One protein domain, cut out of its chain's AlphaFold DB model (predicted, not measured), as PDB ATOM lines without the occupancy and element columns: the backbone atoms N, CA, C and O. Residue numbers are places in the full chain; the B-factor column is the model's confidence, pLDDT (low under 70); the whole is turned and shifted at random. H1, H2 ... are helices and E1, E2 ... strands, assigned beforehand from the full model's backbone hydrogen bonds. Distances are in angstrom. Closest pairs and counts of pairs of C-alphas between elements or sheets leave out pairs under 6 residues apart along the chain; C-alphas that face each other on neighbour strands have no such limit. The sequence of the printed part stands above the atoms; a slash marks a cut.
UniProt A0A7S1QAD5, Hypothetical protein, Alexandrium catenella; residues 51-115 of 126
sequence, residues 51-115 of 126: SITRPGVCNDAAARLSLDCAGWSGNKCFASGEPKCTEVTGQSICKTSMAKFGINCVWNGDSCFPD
ATOM      1  N   SER A  51     213.763 210.817 215.859       94.94
ATOM      2  CA  SER A  51     213.940 209.744 216.841       94.94
ATOM      3  C   SER A  51     214.289 208.405 216.187       94.94
ATOM      4  O   SER A  51     214.791 207.513 216.867       94.94
ATOM      5  N   ILE A  52     214.021 208.233 214.888       96.69
ATOM      6  CA  ILE A  52     214.225 206.972 214.177       96.69
ATOM      7  C   ILE A  52     215.701 206.800 213.806       96.69
ATOM      8  O   ILE A  52     216.279 207.588 213.060       96.69
ATOM      9  N   THR A  53     216.296 205.703 214.269       95.62
ATOM     10  CA  THR A  53     217.724 205.390 214.104       95.62
ATOM     11  C   THR A  53     217.994 204.307 213.063       95.62
ATOM     12  O   THR A  53     219.152 203.980 212.803       95.62
ATOM     13  N   ARG A  54     216.950 203.731 212.446       95.12
ATOM     14  CA  ARG A  54     217.098 202.717 211.392       95.12
ATOM     15  C   ARG A  54     216.400 203.105 210.088       95.12
ATOM     16  O   ARG A  54     215.213 203.433 210.118       95.12
ATOM     17  N   PRO A  55     217.064 202.935 208.928       95.00
ATOM     18  CA  PRO A  55     216.509 203.317 207.630       95.00
ATOM     19  C   PRO A  55     215.208 202.581 207.298       95.00
ATOM     20  O   PRO A  55     214.264 203.203 206.830       95.00
ATOM     21  N   GLY A  56     215.117 201.279 207.593       93.94
ATOM     22  CA  GLY A  56     213.893 200.505 207.345       93.94
ATOM     23  C   GLY A  56     212.697 200.983 208.174       93.94
ATOM     24  O   GLY A  56     211.585 201.022 207.673       93.94
ATOM     25  N   VAL A  57     212.925 201.419 209.418       94.94
ATOM     26  CA  VAL A  57     211.857 202.004 210.247       94.94
ATOM     27  C   VAL A  57     211.442 203.366 209.693       94.94
ATOM     28  O   VAL A  57     210.257 203.665 209.663       94.94
ATOM     29  N   CYS A  58     212.402 204.162 209.219       96.69
ATOM     30  CA  CYS A  58     212.145 205.483 208.652       96.69
ATOM     31  C   CYS A  58     211.326 205.409 207.359       96.69
ATOM     32  O   CYS A  58     210.359 206.144 207.193       96.69
ATOM     33  N   ASN A  59     211.694 204.497 206.457       94.00
ATOM     34  CA  ASN A  59     210.999 204.324 205.182       94.00
ATOM     35  C   ASN A  59     209.583 203.749 205.359       94.00
ATOM     36  O   ASN A  59     208.720 204.005 204.527       94.00
ATOM     37  N   ASP A  60     209.334 203.033 206.459       94.31
ATOM     38  CA  ASP A  60     208.021 202.481 206.804       94.31
ATOM     39  C   ASP A  60     207.289 203.317 207.879       94.31
ATOM     40  O   ASP A  60     206.316 202.843 208.476       94.31
ATOM     41  N   ALA A  61     207.758 204.532 208.191       95.00
ATOM     42  CA  ALA A  61     207.302 205.286 209.363       95.00
ATOM     43  C   ALA A  61     205.800 205.604 209.319       95.00
ATOM     44  O   ALA A  61     205.124 205.495 210.343       95.00
ATOM     45  N   ALA A  62     205.253 205.888 208.134       94.31
ATOM     46  CA  ALA A  62     203.821 206.121 207.959       94.31
ATOM     47  C   ALA A  62     202.992 204.882 208.336       94.31
ATOM     48  O   ALA A  62     202.009 204.988 209.062       94.31
ATOM     49  N   ALA A  63     203.421 203.694 207.904       92.44
ATOM     50  CA  ALA A  63     202.703 202.446 208.155       92.44
ATOM     51  C   ALA A  63     202.889 201.917 209.586       92.44
ATOM     52  O   ALA A  63     201.990 201.284 210.134       92.44
ATOM     53  N   ARG A  64     204.066 202.130 210.189       89.94
ATOM     54  CA  ARG A  64     204.425 201.541 211.493       89.94
ATOM     55  C   ARG A  64     204.176 202.461 212.681       89.94
ATOM     56  O   ARG A  64     203.987 201.968 213.787       89.94
ATOM     57  N   LEU A  65     204.285 203.767 212.468       92.12
ATOM     58  CA  LEU A  65     204.370 204.776 213.527       92.12
ATOM     59  C   LEU A  65     203.411 205.948 213.292       92.12
ATOM     60  O   LEU A  65     203.389 206.871 214.101       92.12
ATOM     61  N   SER A  66     202.648 205.929 212.192       92.94
ATOM     62  CA  SER A  66     201.771 207.029 211.775       92.94
ATOM     63  C   SER A  66     202.505 208.372 211.666       92.94
ATOM     64  O   SER A  66     201.938 209.421 211.964       92.94
ATOM     65  N   LEU A  67     203.779 208.339 211.257       94.50
ATOM     66  CA  LEU A  67     204.606 209.526 211.049       94.50
ATOM     67  C   LEU A  67     204.812 209.800 209.562       94.50
ATOM     68  O   LEU A  67     205.211 208.909 208.812       94.50
ATOM     69  N   ASP A  68     204.623 211.057 209.166       94.00
ATOM     70  CA  ASP A  68     204.914 211.532 207.814       94.00
ATOM     71  C   ASP A  68     206.391 211.942 207.690       94.00
ATOM     72  O   ASP A  68     206.765 213.113 207.782       94.00
ATOM     73  N   CYS A  69     207.260 210.937 207.575       95.75
ATOM     74  CA  CYS A  69     208.687 211.153 207.367       95.75
ATOM     75  C   CYS A  69     209.010 211.210 205.874       95.75
ATOM     76  O   CYS A  69     208.695 210.289 205.126       95.75
ATOM     77  N   ALA A  70     209.751 212.240 205.465       93.81
ATOM     78  CA  ALA A  70     210.277 212.376 204.107       93.81
ATOM     79  C   ALA A  70     211.330 211.302 203.774       93.81
ATOM     80  O   ALA A  70     211.559 210.938 202.617       93.81
ATOM     81  N   GLY A  71     211.964 210.751 204.809       94.44
ATOM     82  CA  GLY A  71     212.707 209.503 204.728       94.44
ATOM     83  C   GLY A  71     214.150 209.619 205.197       94.44
ATOM     84  O   GLY A  71     214.554 210.564 205.874       94.44
ATOM     85  N   TRP A  72     214.937 208.598 204.860       95.62
ATOM     86  CA  TRP A  72     216.330 208.481 205.290       95.62
ATOM     87  C   TRP A  72     217.279 209.281 204.384       95.62
ATOM     88  O   TRP A  72     217.269 209.074 203.166       95.62
ATOM     89  N   SER A  73     218.113 210.150 204.968       93.50
ATOM     90  CA  SER A  73     219.127 210.966 204.268       93.50
ATOM     91  C   SER A  73     220.428 210.217 203.956       93.50
ATOM     92  O   SER A  73     221.257 210.695 203.184       93.50
ATOM     93  N   GLY A  74     220.608 209.040 204.559       91.94
ATOM     94  CA  GLY A  74     221.843 208.255 204.531       91.94
ATOM     95  C   GLY A  74     222.379 207.981 205.938       91.94
ATOM     96  O   GLY A  74     222.887 206.890 206.190       91.94
ATOM     97  N   ASN A  75     222.133 208.888 206.884       92.12
ATOM     98  CA  ASN A  75     222.519 208.746 208.293       92.12
ATOM     99  C   ASN A  75     221.403 209.083 209.296       92.12
ATOM    100  O   ASN A  75     221.511 208.701 210.461       92.12
ATOM    101  N   LYS A  76     220.351 209.792 208.873       94.56
ATOM    102  CA  LYS A  76     219.269 210.235 209.750       94.56
ATOM    103  C   LYS A  76     217.928 210.185 209.027       94.56
ATOM    104  O   LYS A  76     217.853 210.276 207.803       94.56
ATOM    105  N   CYS A  77     216.866 210.009 209.801       96.38
ATOM    106  CA  CYS A  77     215.501 210.105 209.317       96.38
ATOM    107  C   CYS A  77     214.985 211.534 209.505       96.38
ATOM    108  O   CYS A  77     215.115 212.095 210.595       96.38
ATOM    109  N   PHE A  78     214.408 212.111 208.454       95.62
ATOM    110  CA  PHE A  78     213.936 213.493 208.451       95.62
ATOM    111  C   PHE A  78     212.466 213.597 208.056       95.62
ATOM    112  O   PHE A  78     211.957 212.775 207.283       95.62
ATOM    113  N   ALA A  79     211.805 214.632 208.570       92.19
ATOM    114  CA  ALA A  79     210.570 215.135 207.987       92.19
ATOM    115  C   ALA A  79     210.867 215.990 206.737       92.19
ATOM    116  O   ALA A  79     212.021 216.299 206.423       92.19
ATOM    117  N   SER A  80     209.820 216.341 205.989       87.38
ATOM    118  CA  SER A  80     209.954 217.179 204.790       87.38
ATOM    119  C   SER A  80     210.516 218.561 205.138       87.38
ATOM    120  O   SER A  80     210.131 219.151 206.146       87.38
ATOM    121  N   GLY A  81     211.441 219.072 204.323       82.38
ATOM    122  CA  GLY A  81     212.058 220.391 204.491       82.38
ATOM    123  C   GLY A  81     213.055 220.525 205.649       82.38
ATOM    124  O   GLY A  81     213.672 221.577 205.785       82.38
ATOM    125  N   GLU A  82     213.248 219.492 206.474       87.81
ATOM    126  CA  GLU A  82     214.199 219.538 207.592       87.81
ATOM    127  C   GLU A  82     215.686 219.418 207.206       87.81
ATOM    128  O   GLU A  82     216.492 220.137 207.804       87.81
ATOM    129  N   PRO A  83     216.113 218.516 206.295       89.88
ATOM    130  CA  PRO A  83     217.537 218.269 206.111       89.88
ATOM    131  C   PRO A  83     218.224 219.418 205.376       89.88
ATOM    132  O   PRO A  83     217.718 219.940 204.383       89.88
ATOM    133  N   LYS A  84     219.446 219.754 205.792       93.81
ATOM    134  CA  LYS A  84     220.369 220.525 204.950       93.81
ATOM    135  C   LYS A  84     221.001 219.601 203.913       93.81
ATOM    136  O   LYS A  84     221.231 218.427 204.190       93.81
ATOM    137  N   CYS A  85     221.383 220.132 202.749       94.81
ATOM    138  CA  CYS A  85     222.071 219.336 201.724       94.81
ATOM    139  C   CYS A  85     223.309 218.612 202.276       94.81
ATOM    140  O   CYS A  85     223.508 217.441 201.986       94.81
ATOM    141  N   THR A  86     224.071 219.255 203.164       94.81
ATOM    142  CA  THR A  86     225.259 218.668 203.807       94.81
ATOM    143  C   THR A  86     224.949 217.500 204.754       94.81
ATOM    144  O   THR A  86     225.859 216.788 205.162       94.81
ATOM    145  N   GLU A  87     223.684 217.297 205.133       94.62
ATOM    146  CA  GLU A  87     223.223 216.164 205.950       94.62
ATOM    147  C   GLU A  87     222.736 214.983 205.091       94.62
ATOM    148  O   GLU A  87     222.403 213.917 205.617       94.62
ATOM    149  N   VAL A  88     222.704 215.151 203.764       95.19
ATOM    150  CA  VAL A  88     222.392 214.092 202.803       95.19
ATOM    151  C   VAL A  88     223.689 213.424 202.361       95.19
ATOM    152  O   VAL A  88     224.441 213.952 201.546       95.19
ATOM    153  N   THR A  89     223.952 212.233 202.893       94.50
ATOM    154  CA  THR A  89     225.239 211.547 202.697       94.50
ATOM    155  C   THR A  89     225.239 210.554 201.531       94.50
ATOM    156  O   THR A  89     226.298 210.095 201.117       94.50
ATOM    157  N   GLY A  90     224.074 210.211 200.971       92.75
ATOM    158  CA  GLY A  90     223.976 209.301 199.826       92.75
ATOM    159  C   GLY A  90     223.855 210.030 198.488       92.75
ATOM    160  O   GLY A  90     222.924 210.812 198.308       92.75
ATOM    161  N   GLN A  91     224.695 209.699 197.501       95.06
ATOM    162  CA  GLN A  91     224.640 210.297 196.155       95.06
ATOM    163  C   GLN A  91     223.243 210.207 195.518       95.06
ATOM    164  O   GLN A  91     222.703 211.211 195.054       95.06
ATOM    165  N   SER A  92     222.638 209.016 195.486       94.38
ATOM    166  CA  SER A  92     221.306 208.818 194.889       94.38
ATOM    167  C   SER A  92     220.216 209.590 195.633       94.38
ATOM    168  O   SER A  92     219.247 210.046 195.028       94.38
ATOM    169  N   ILE A  93     220.394 209.771 196.943       94.81
ATOM    170  CA  ILE A  93     219.489 210.546 197.790       94.81
ATOM    171  C   ILE A  93     219.650 212.041 197.480       94.81
ATOM    172  O   ILE A  93     218.658 212.725 197.267       94.81
ATOM    173  N   CYS A  94     220.887 212.532 197.359       96.19
ATOM    174  CA  CYS A  94     221.180 213.914 196.979       96.19
ATOM    175  C   CYS A  94     220.571 214.267 195.616       96.19
ATOM    176  O   CYS A  94     219.881 215.275 195.483       96.19
ATOM    177  N   LYS A  95     220.733 213.381 194.624       95.06
ATOM    178  CA  LYS A  95     220.159 213.541 193.276       95.06
ATOM    179  C   LYS A  95     218.627 213.586 193.255       95.06
ATOM    180  O   LYS A  95     218.055 214.078 192.292       95.06
ATOM    181  N   THR A  96     217.966 213.062 194.284       94.31
ATOM    182  CA  THR A  96     216.498 213.040 194.413       94.31
ATOM    183  C   THR A  96     216.000 213.917 195.565       94.31
ATOM    184  O   THR A  96     214.834 213.834 195.947       94.31
ATOM    185  N   SER A  97     216.862 214.788 196.099       93.50
ATOM    186  CA  SER A  97     216.610 215.599 197.296       93.50
ATOM    187  C   SER A  97     215.395 216.519 197.169       93.50
ATOM    188  O   SER A  97     214.630 216.635 198.123       93.50
ATOM    189  N   MET A  98     215.142 217.079 195.985       93.31
ATOM    190  CA  MET A  98     213.969 217.924 195.746       93.31
ATOM    191  C   MET A  98     212.664 217.130 195.863       93.31
ATOM    192  O   MET A  98     211.751 217.538 196.570       93.31
ATOM    193  N   ALA A  99     212.584 215.966 195.216       91.69
ATOM    194  CA  ALA A  99     211.394 215.118 195.267       91.69
ATOM    195  C   ALA A  99     211.195 214.478 196.648       91.69
ATOM    196  O   ALA A  99     210.064 214.269 197.076       91.69
ATOM    197  N   LYS A 100     212.295 214.148 197.334       91.06
ATOM    198  CA  LYS A 100     212.257 213.430 198.608       91.06
ATOM    199  C   LYS A 100     212.063 214.350 199.808       91.06
ATOM    200  O   LYS A 100     211.261 214.046 200.676       91.06
ATOM    201  N   PHE A 101     212.812 215.447 199.866       92.56
ATOM    202  CA  PHE A 101     212.895 216.333 201.028       92.56
ATOM    203  C   PHE A 101     212.454 217.770 200.735       92.56
ATOM    204  O   PHE A 101     212.408 218.570 201.663       92.56
ATOM    205  N   GLY A 102     212.163 218.128 199.479       92.31
ATOM    206  CA  GLY A 102     211.804 219.502 199.109       92.31
ATOM    207  C   GLY A 102     212.976 220.488 199.128       92.31
ATOM    208  O   GLY A 102     212.750 221.690 199.226       92.31
ATOM    209  N   ILE A 103     214.221 220.002 199.053       91.56
ATOM    210  CA  ILE A 103     215.433 220.837 199.051       91.56
ATOM    211  C   ILE A 103     216.194 220.674 197.732       91.56
ATOM    212  O   ILE A 103     216.303 219.566 197.212       91.56
ATOM    213  N   ASN A 104     216.731 221.768 197.187       93.88
ATOM    214  CA  ASN A 104     217.524 221.720 195.959       93.88
ATOM    215  C   ASN A 104     219.011 221.521 196.281       93.88
ATOM    216  O   ASN A 104     219.669 222.434 196.791       93.88
ATOM    217  N   CYS A 105     219.533 220.333 195.980       94.88
ATOM    218  CA  CYS A 105     220.924 219.981 196.227       94.88
ATOM    219  C   CYS A 105     221.610 219.384 194.998       94.88
ATOM    220  O   CYS A 105     220.989 218.703 194.181       94.88
ATOM    221  N   VAL A 106     222.930 219.554 194.935       96.31
ATOM    222  CA  VAL A 106     223.802 219.023 193.885       96.31
ATOM    223  C   VAL A 106     224.906 218.175 194.512       96.31
ATOM    224  O   VAL A 106     225.468 218.513 195.555       96.31
ATOM    225  N   TRP A 107     225.224 217.051 193.867       95.94
ATOM    226  CA  TRP A 107     226.336 216.181 194.250       95.94
ATOM    227  C   TRP A 107     227.604 216.584 193.496       95.94
ATOM    228  O   TRP A 107     227.601 216.570 192.265       95.94
ATOM    229  N   ASN A 108     228.696 216.881 194.203       94.00
ATOM    230  CA  ASN A 108     229.948 217.330 193.572       94.00
ATOM    231  C   ASN A 108     230.958 216.202 193.270       94.00
ATOM    232  O   ASN A 108     232.066 216.475 192.822       94.00
ATOM    233  N   GLY A 109     230.595 214.947 193.539       93.62
ATOM    234  CA  GLY A 109     231.482 213.785 193.428       93.62
ATOM    235  C   GLY A 109     231.768 213.128 194.775       93.62
ATOM    236  O   GLY A 109     231.890 211.907 194.815       93.62
ATOM    237  N   ASP A 110     231.740 213.899 195.860       93.88
ATOM    238  CA  ASP A 110     232.063 213.431 197.213       93.88
ATOM    239  C   ASP A 110     230.954 213.726 198.232       93.88
ATOM    240  O   ASP A 110     230.633 212.893 199.075       93.88
ATOM    241  N   SER A 111     230.329 214.899 198.138       95.19
ATOM    242  CA  SER A 111     229.343 215.362 199.112       95.19
ATOM    243  C   SER A 111     228.186 216.110 198.441       95.19
ATOM    244  O   SER A 111     228.259 216.531 197.280       95.19
ATOM    245  N   CYS A 112     227.086 216.246 199.184       96.00
ATOM    246  CA  CYS A 112     225.877 216.935 198.750       96.00
ATOM    247  C   CYS A 112     225.867 218.385 199.257       96.00
ATOM    248  O   CYS A 112     226.068 218.638 200.446       96.00
ATOM    249  N   PHE A 113     225.610 219.343 198.366       95.88
ATOM    250  CA  PHE A 113     225.650 220.776 198.670       95.88
ATOM    251  C   PHE A 113     224.420 221.492 198.120       95.88
ATOM    252  O   PHE A 113     223.805 220.984 197.182       95.88
ATOM    253  N   PRO A 114     224.046 222.656 198.680       94.88
ATOM    254  CA  PRO A 114     223.035 223.503 198.064       94.88
ATOM    255  C   PRO A 114     223.436 223.829 196.629       94.88
ATOM    256  O   PRO A 114     224.606 224.114 196.361       94.88
ATOM    257  N   ASP A 115     222.470 223.788 195.719       87.88
ATOM    258  CA  ASP A 115     222.688 224.318 194.381       87.88
ATOM    259  C   ASP A 115     222.987 225.821 194.493       87.88
ATOM    260  O   ASP A 115     222.164 226.595 194.981       87.88
TER     261      ASP A 115
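This is residues 51 to 115 of the 126 residues of the protein "Hypothetical protein" of Alexandrium catenella (UniProt A0A7S1QAD5). Two short helices, H1 and H2, make one end of an elongated body; residues 66 to 90 loop through its middle to a second short pair, H3 and H4, and the small hairpin E1 and E2 makes the other end. The printed part has 65 residues with four named helices, then two antiparallel strands, order E1 - E2; the class is mixed, with under half of the residues in named elements. It is compact, radius of gyration of the C-alphas 11.3 A, spanning 35 by 18 by 16 A.

H1 is residues 55 to 59, 6.1 A, from C-alpha 55 at (216.509, 203.317, 207.630); H2 is 61 to 65, 5.1 A. H3 is 91 to 95, 6.2 A; H4 is 97 to 101, 5.3 A. E1 is 105 to 107, 6.9 A; E2 is 112 to 114, 7.2 A, ending at (223.035, 223.503, 198.064).

H1 and H2 are close but not clearly touching, C-alphas 57 and 64 being closest at 7.5 A. H2 and H3 are apart. The closest C-alphas of H3 and E1, 94 and 105, are 6.1 A apart. Across E1 and E2, N 106 and O 113 are 2.8 A apart, within hydrogen-bond range. In H1, H2, H3 and H4 every O i to N i+4 pair is within range.

The farthest C-alphas, of Ser 66 and Gly 109, are 35.6 A apart. The link H2 to H3 is long. The printed part has no cut, and no printed residue is under pLDDT 70.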